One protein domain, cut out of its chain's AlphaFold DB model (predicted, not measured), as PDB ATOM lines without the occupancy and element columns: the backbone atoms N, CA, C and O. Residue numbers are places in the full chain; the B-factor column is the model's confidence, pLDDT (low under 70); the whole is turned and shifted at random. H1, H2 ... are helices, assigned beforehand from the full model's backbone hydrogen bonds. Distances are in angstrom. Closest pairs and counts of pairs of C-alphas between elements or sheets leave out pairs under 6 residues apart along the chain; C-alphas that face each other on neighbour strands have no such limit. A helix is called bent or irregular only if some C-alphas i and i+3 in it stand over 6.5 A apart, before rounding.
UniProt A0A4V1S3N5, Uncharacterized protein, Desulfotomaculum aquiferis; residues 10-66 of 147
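Overview. This is residues 10 to 66 of the 147 residues of an uncharacterized protein of Desulfotomaculum aquiferis (UniProt A0A4V1S3N5). The chain makes an open V with one long arm: H1 and the first arm of the bent helix H2, H2a, follow one another along one side, and at residues 37 and 38 the chain folds back into the long second arm, H2b, which makes the longest axis. H2a and H2b touch near the bend, while H1 and H2b stay apart across an empty gap. The printed part has 57 residues with two named helices, H1 then H2, and no named strand; its class is all helix. It is loose, with a radius of gyration of the C-alphas of 14.0 A, and spans 42 by 20 by 14 A.

Arrangement. H1, residues 10 to 22, is joined by a tight link of 2 residues to H2, residues 25 to 65. By its hydrogen bonds H2 was assigned as one helix, but it is bent: C-alphas 36 and 39 are 9.4 A apart. Its arms are H2a, residues 25 to 36, and H2b, residues 39 to 65; H2b is itself irregular, with C-alphas 39 and 42 7.5 A apart. H1 and H2a meet only through their link. H1 and H2b are apart. H2a touches H2b with residues 29 to 34 alone, and H2b touches H2a with residues 40 to 45 alone; their closest C-alphas, of Ala 33 and Ala 41, are 4.8 A apart. The two arms run opposite ways at a steep tilt of 39 degrees. In H1 and H2a every O i to N i+4 pair is within hydrogen-bond range; in H2b 18 of 23 are.

Along the chain. H1 begins at C-alpha 10, (186.458, 170.118, 223.786), and is 18.4 A long. H2a is 16.5 A long and ends at C-alpha 36, (214.637, 174.627, 200.710). H2b is 42.3 A long and ends at C-alpha 65, (183.618, 154.324, 215.799).

Size, cuts and confidence. The C-alphas of Gln 39 and Phe 66, the two farthest apart, are 43.4 A apart. Residues 10 to 28 and 49 to 66 stand free. The printed part has no cut and no long link. Its mean pLDDT is 82.8, and residue 24 is under 70.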
ATOM      1  N   SER A  10     186.010 169.948 225.183       78.06
ATOM      2  CA  SER A  10     186.458 170.118 223.786       78.06
ATOM      3  C   SER A  10     187.494 171.236 223.607       78.06
ATOM      4  O   SER A  10     188.459 171.078 222.867       78.06
ATOM      5  N   LYS A  11     187.351 172.350 224.341       74.62
ATOM      6  CA  LYS A  11     188.338 173.443 224.350       74.62
ATOM      7  C   LYS A  11     189.690 173.010 224.932       74.62
ATOM      8  O   LYS A  11     190.721 173.344 224.366       74.62
ATOM      9  N   GLN A  12     189.692 172.252 226.029       78.06
ATOM     10  CA  GLN A  12     190.917 171.722 226.642       78.06
ATOM     11  C   GLN A  12     191.614 170.728 225.707       78.06
ATOM     12  O   GLN A  12     192.828 170.797 225.552       78.06
ATOM     13  N   LEU A  13     190.850 169.868 225.026       77.94
ATOM     14  CA  LEU A  13     191.389 168.947 224.028       77.94
ATOM     15  C   LEU A  13     192.068 169.707 222.882       77.94
ATOM     16  O   LEU A  13     193.186 169.369 222.506       77.94
ATOM     17  N   ILE A  14     191.435 170.769 222.373       80.75
ATOM     18  CA  ILE A  14     192.021 171.623 221.331       80.75
ATOM     19  C   ILE A  14     193.342 172.241 221.809       80.75
ATOM     20  O   ILE A  14     194.329 172.177 221.083       80.75
ATOM     21  N   PHE A  15     193.402 172.788 223.028       83.50
ATOM     22  CA  PHE A  15     194.649 173.350 223.561       83.50
ATOM     23  C   PHE A  15     195.755 172.304 223.716       83.50
ATOM     24  O   PHE A  15     196.904 172.587 223.382       83.50
ATOM     25  N   ILE A  16     195.417 171.092 224.168       81.94
ATOM     26  CA  ILE A  16     196.372 169.983 224.281       81.94
ATOM     27  C   ILE A  16     196.898 169.590 222.897       81.94
ATOM     28  O   ILE A  16     198.107 169.466 222.722       81.94
ATOM     29  N   LEU A  17     196.018 169.447 221.902       81.25
ATOM     30  CA  LEU A  17     196.403 169.098 220.533       81.25
ATOM     31  C   LEU A  17     197.288 170.175 219.896       81.25
ATOM     32  O   LEU A  17     198.316 169.853 219.300       81.25
ATOM     33  N   ILE A  18     196.935 171.453 220.058       82.44
ATOM     34  CA  ILE A  18     197.739 172.576 219.561       82.44
ATOM     35  C   ILE A  18     199.109 172.590 220.251       82.44
ATOM     36  O   ILE A  18     200.132 172.632 219.569       82.44
ATOM     37  N   GLY A  19     199.150 172.500 221.583       81.44
ATOM     38  CA  GLY A  19     200.401 172.488 222.346       81.44
ATOM     39  C   GLY A  19     201.313 171.317 221.969       81.44
ATOM     40  O   GLY A  19     202.509 171.516 221.748       81.44
ATOM     41  N   ALA A  20     200.743 170.120 221.812       79.50
ATOM     42  CA  ALA A  20     201.466 168.928 221.377       79.50
ATOM     43  C   ALA A  20     202.038 169.070 219.957       79.50
ATOM     44  O   ALA A  20     203.119 168.555 219.676       79.50
ATOM     45  N   THR A  21     201.340 169.789 219.073       76.94
ATOM     46  CA  THR A  21     201.761 169.991 217.678       76.94
ATOM     47  C   THR A  21     202.844 171.060 217.548       76.94
ATOM     48  O   THR A  21     203.793 170.883 216.784       76.94
ATOM     49  N   ILE A  22     202.724 172.169 218.287       78.88
ATOM     50  CA  ILE A  22     203.662 173.298 218.192       78.88
ATOM     51  C   ILE A  22     205.058 172.859 218.644       78.88
ATOM     52  O   ILE A  22     206.004 173.060 217.888       78.88
ATOM     53  N   GLY A  23     205.156 172.193 219.803       74.00
ATOM     54  CA  GLY A  23     206.355 171.565 220.377       74.00
ATOM     55  C   GLY A  23     207.713 171.972 219.780       74.00
ATOM     56  O   GLY A  23     208.063 173.142 219.661       74.00
ATOM     57  N   VAL A  24     208.516 170.974 219.425       64.75
ATOM     58  CA  VAL A  24     209.810 171.164 218.747       64.75
ATOM     59  C   VAL A  24     209.662 171.089 217.214       64.75
ATOM     60  O   VAL A  24     210.519 171.551 216.452       64.75
ATOM     61  N   GLY A  25     208.538 170.536 216.747       70.12
ATOM     62  CA  GLY A  25     208.238 170.357 215.331       70.12
ATOM     63  C   GLY A  25     208.178 171.676 214.570       70.12
ATOM     64  O   GLY A  25     208.699 171.743 213.460       70.12
ATOM     65  N   ILE A  26     207.644 172.745 215.172       76.56
ATOM     66  CA  ILE A  26     207.471 174.024 214.474       76.56
ATOM     67  C   ILE A  26     208.805 174.657 214.063       76.56
ATOM     68  O   ILE A  26     208.942 175.115 212.931       76.56
ATOM     69  N   LEU A  27     209.817 174.620 214.935       77.19
ATOM     70  CA  LEU A  27     211.142 175.177 214.646       77.19
ATOM     71  C   LEU A  27     211.848 174.365 213.562       77.19
ATOM     72  O   LEU A  27     212.453 174.923 212.650       77.19
ATOM     73  N   THR A  28     211.721 173.040 213.631       78.69
ATOM     74  CA  THR A  28     212.354 172.147 212.658       78.69
ATOM     75  C   THR A  28     211.729 172.343 211.281       78.69
ATOM     76  O   THR A  28     212.442 172.669 210.337       78.69
ATOM     77  N   VAL A  29     210.400 172.243 211.188       81.44
ATOM     78  CA  VAL A  29     209.647 172.351 209.931       81.44
ATOM     79  C   VAL A  29     209.849 173.717 209.275       81.44
ATOM     80  O   VAL A  29     210.081 173.783 208.068       81.44
ATOM     81  N   THR A  30     209.817 174.806 210.051       83.25
ATOM     82  CA  THR A  30     210.041 176.162 209.517       83.25
ATOM     83  C   THR A  30     211.478 176.354 209.040       83.25
ATOM     84  O   THR A  30     211.679 176.851 207.935       83.25
ATOM     85  N   SER A  31     212.477 175.900 209.806       83.00
ATOM     86  CA  SER A  31     213.887 176.006 209.405       83.00
ATOM     87  C   SER A  31     214.190 175.240 208.115       83.00
ATOM     88  O   SER A  31     214.874 175.762 207.236       83.00
ATOM     89  N   THR A  32     213.631 174.036 207.953       84.94
ATOM     90  CA  THR A  32     213.785 173.249 206.726       84.94
ATOM     91  C   THR A  32     213.026 173.871 205.562       84.94
ATOM     92  O   THR A  32     213.570 173.964 204.469       84.94
ATOM     93  N   ALA A  33     211.805 174.361 205.789       86.00
ATOM     94  CA  ALA A  33     211.012 174.979 204.732       86.00
ATOM     95  C   ALA A  33     211.675 176.255 204.192       86.00
ATOM     96  O   ALA A  33     211.720 176.450 202.982       86.00
ATOM     97  N   VAL A  34     212.241 177.100 205.063       87.56
ATOM     98  CA  VAL A  34     212.981 178.301 204.638       87.56
ATOM     99  C   VAL A  34     214.277 177.931 203.922       87.56
ATOM    100  O   VAL A  34     214.645 178.583 202.949       87.56
ATOM    101  N   ARG A  35     214.967 176.874 204.358       88.50
ATOM    102  CA  ARG A  35     216.209 176.430 203.716       88.50
ATOM    103  C   ARG A  35     215.994 175.946 202.281       88.50
ATOM    104  O   ARG A  35     216.820 176.251 201.429       88.50
ATOM    105  N   GLU A  36     214.912 175.214 202.028       87.62
ATOM    106  CA  GLU A  36     214.637 174.627 200.710       87.62
ATOM    107  C   GLU A  36     213.834 175.573 199.796       87.62
ATOM    108  O   GLU A  36     214.153 175.707 198.619       87.62
ATOM    109  N   SER A  37     212.826 176.271 200.334       84.81
ATOM    110  CA  SER A  37     211.871 177.070 199.543       84.81
ATOM    111  C   SER A  37     212.033 178.588 199.711       84.81
ATOM    112  O   SER A  37     211.302 179.352 199.087       84.81
ATOM    113  N   GLN A  38     212.961 179.046 200.559       86.94
ATOM    114  CA  GLN A  38     213.240 180.463 200.840       86.94
ATOM    115  C   GLN A  38     211.970 181.307 201.066       86.94
ATOM    116  O   GLN A  38     211.308 181.155 202.093       86.94
ATOM    117  N   GLN A  39     211.626 182.199 200.128       84.75
ATOM    118  CA  GLN A  39     210.455 183.081 200.213       84.75
ATOM    119  C   GLN A  39     209.117 182.333 200.094       84.75
ATOM    120  O   GLN A  39     208.131 182.781 200.675       84.75
ATOM    121  N   ASP A  40     209.088 181.161 199.453       86.62
ATOM    122  CA  ASP A  40     207.880 180.345 199.246       86.62
ATOM    123  C   ASP A  40     207.703 179.251 200.319       86.62
ATOM    124  O   ASP A  40     206.857 178.354 200.216       86.62
ATOM    125  N   ALA A  41     208.484 179.328 201.402       85.50
ATOM    126  CA  ALA A  41     208.415 178.403 202.530       85.50
ATOM    127  C   ALA A  41     207.020 178.331 203.163       85.50
ATOM    128  O   ALA A  41     206.567 177.252 203.544       85.50
ATOM    129  N   TRP A  42     206.306 179.456 203.237       86.38
ATOM    130  CA  TRP A  42     204.957 179.500 203.803       86.38
ATOM    131  C   TRP A  42     203.954 178.683 202.972       86.38
ATOM    132  O   TRP A  42     203.128 177.977 203.549       86.38
ATOM    133  N   ILE A  43     204.075 178.689 201.638       88.62
ATOM    134  CA  ILE A  43     203.241 177.867 200.744       88.62
ATOM    135  C   ILE A  43     203.556 176.388 200.961       88.62
ATOM    136  O   ILE A  43     202.645 175.575 201.102       88.62
ATOM    137  N   SER A  44     204.842 176.044 201.067       87.81
ATOM    138  CA  SER A  44     205.285 174.664 201.314       87.81
ATOM    139  C   SER A  44     204.744 174.119 202.644       87.81
ATOM    140  O   SER A  44     204.280 172.980 202.708       87.81
ATOM    141  N   ILE A  45     204.732 174.943 203.698       87.31
ATOM    142  CA  ILE A  45     204.162 174.586 205.007       87.31
ATOM    143  C   ILE A  45     202.646 174.369 204.903       87.31
ATOM    144  O   ILE A  45     202.136 173.377 205.428       87.31
ATOM    145  N   LEU A  46     201.923 175.252 204.205       87.75
ATOM    146  CA  LEU A  46     200.476 175.108 204.002       87.75
ATOM    147  C   LEU A  46     200.130 173.854 203.192       87.75
ATOM    148  O   LEU A  46     199.199 173.131 203.545       87.75
ATOM    149  N   MET A  47     200.903 173.551 202.150       87.81
ATOM    150  CA  MET A  47     200.736 172.319 201.377       87.81
ATOM    151  C   MET A  47     201.025 171.073 202.223       87.81
ATOM    152  O   MET A  47     200.294 170.090 202.125       87.81
ATOM    153  N   GLY A  48     202.031 171.124 203.101       84.88
ATOM    154  CA  GLY A  48     202.335 170.049 204.050       84.88
ATOM    155  C   GLY A  48     201.258 169.843 205.122       84.88
ATOM    156  O   GLY A  48     201.086 168.729 205.617       84.88
ATOM    157  N   ALA A  49     200.486 170.881 205.453       85.81
ATOM    158  CA  ALA A  49     199.404 170.785 206.430       85.81
ATOM    159  C   ALA A  49     198.201 169.968 205.920       85.81
ATOM    160  O   ALA A  49     197.524 169.323 206.720       85.81
ATOM    161  N   LEU A  50     197.947 169.940 204.606       88.50
ATOM    162  CA  LEU A  50     196.816 169.212 204.009       88.50
ATOM    163  C   LEU A  50     196.794 167.711 204.362       88.50
ATOM    164  O   LEU A  50     195.803 167.262 204.949       88.50
ATOM    165  N   PRO A  51     197.845 166.915 204.078       87.88
ATOM    166  CA  PRO A  51     197.862 165.500 204.448       87.88
ATOM    167  C   PRO A  51     197.805 165.290 205.967       87.88
ATOM    168  O   PRO A  51     197.245 164.295 206.421       87.88
ATOM    169  N   LEU A  52     198.315 166.240 206.760       85.25
ATOM    170  CA  LEU A  52     198.249 166.185 208.219       85.25
ATOM    171  C   LEU A  52     196.799 166.288 208.722       85.25
ATOM    172  O   LEU A  52     196.364 165.474 209.534       85.25
ATOM    173  N   VAL A  53     196.029 167.247 208.195       86.94
ATOM    174  CA  VAL A  53     194.606 167.429 208.528       86.94
ATOM    175  C   VAL A  53     193.789 166.206 208.112       86.94
ATOM    176  O   VAL A  53     192.968 165.724 208.893       86.94
ATOM    177  N   VAL A  54     194.043 165.659 206.920       89.50
ATOM    178  CA  VAL A  54     193.386 164.430 206.443       89.50
ATOM    179  C   VAL A  54     193.716 163.239 207.354       89.50
ATOM    180  O   VAL A  54     192.826 162.462 207.714       89.50
ATOM    181  N   GLY A  55     194.971 163.117 207.795       86.69
ATOM    182  CA  GLY A  55     195.402 162.095 208.748       86.69
ATOM    183  C   GLY A  55     194.687 162.211 210.098       86.69
ATOM    184  O   GLY A  55     194.105 161.240 210.572       86.69
ATOM    185  N   ILE A  56     194.641 163.412 210.680       85.00
ATOM    186  CA  ILE A  56     193.957 163.661 211.960       85.00
ATOM    187  C   ILE A  56     192.455 163.374 211.844       85.00
ATOM    188  O   ILE A  56     191.877 162.726 212.717       85.00
ATOM    189  N   TYR A  57     191.818 163.813 210.756       86.50
ATOM    190  CA  TYR A  57     190.395 163.578 210.531       86.50
ATOM    191  C   TYR A  57     190.073 162.087 210.378       86.50
ATOM    192  O   TYR A  57     189.100 161.604 210.960       86.50
ATOM    193  N   SER A  58     190.904 161.336 209.651       84.69
ATOM    194  CA  SER A  58     190.717 159.887 209.504       84.69
ATOM    195  C   SER A  58     190.901 159.148 210.834       84.69
ATOM    196  O   SER A  58     190.058 158.318 211.179       84.69
ATOM    197  N   MET A  59     191.911 159.508 211.635       83.62
ATOM    198  CA  MET A  59     192.086 158.970 212.989       83.62
ATOM    199  C   MET A  59     190.891 159.284 213.896       83.62
ATOM    200  O   MET A  59     190.416 158.398 214.602       83.62
ATOM    201  N   HIS A  60     190.362 160.509 213.850       83.69
ATOM    202  CA  HIS A  60     189.172 160.884 214.614       83.69
ATOM    203  C   HIS A  60     187.935 160.077 214.185       83.69
ATOM    204  O   HIS A  60     187.185 159.576 215.025       83.69
ATOM    205  N   LEU A  61     187.716 159.907 212.877       84.69
ATOM    206  CA  LEU A  61     186.584 159.140 212.353       84.69
ATOM    207  C   LEU A  61     186.648 157.663 212.768       84.69
ATOM    208  O   LEU A  61     185.628 157.078 213.122       84.69
ATOM    209  N   ILE A  62     187.837 157.063 212.744       83.31
ATOM    210  CA  ILE A  62     188.033 155.675 213.174       83.31
ATOM    211  C   ILE A  62     187.878 155.560 214.696       83.31
ATOM    212  O   ILE A  62     187.125 154.709 215.162       83.31
ATOM    213  N   GLY A  63     188.510 156.447 215.470       80.44
ATOM    214  CA  GLY A  63     188.437 156.436 216.936       80.44
ATOM    215  C   GLY A  63     187.022 156.657 217.476       80.44
ATOM    216  O   GLY A  63     186.606 155.992 218.415       80.44
ATOM    217  N   SER A  64     186.230 157.518 216.833       79.38
ATOM    218  CA  SER A  64     184.816 157.726 217.200       79.38
ATOM    219  C   SER A  64     183.913 156.518 216.920       79.38
ATOM    220  O   SER A  64     182.854 156.404 217.535       79.38
ATOM    221  N   ARG A  65     184.316 155.603 216.028       80.44
ATOM    222  CA  ARG A  65     183.618 154.324 215.799       80.44
ATOM    223  C   ARG A  65     184.019 153.235 216.795       80.44
ATOM    224  O   ARG A  65     183.259 152.287 216.964       80.44
ATOM    225  N   PHE A  66     185.172 153.376 217.447       80.81
ATOM    226  CA  PHE A  66     185.708 152.430 218.427       80.81
ATOM    227  C   PHE A  66     186.102 153.152 219.730       80.81
ATOM    228  O   PHE A  66     187.285 153.211 220.060       80.81
TER     229      PHE A  66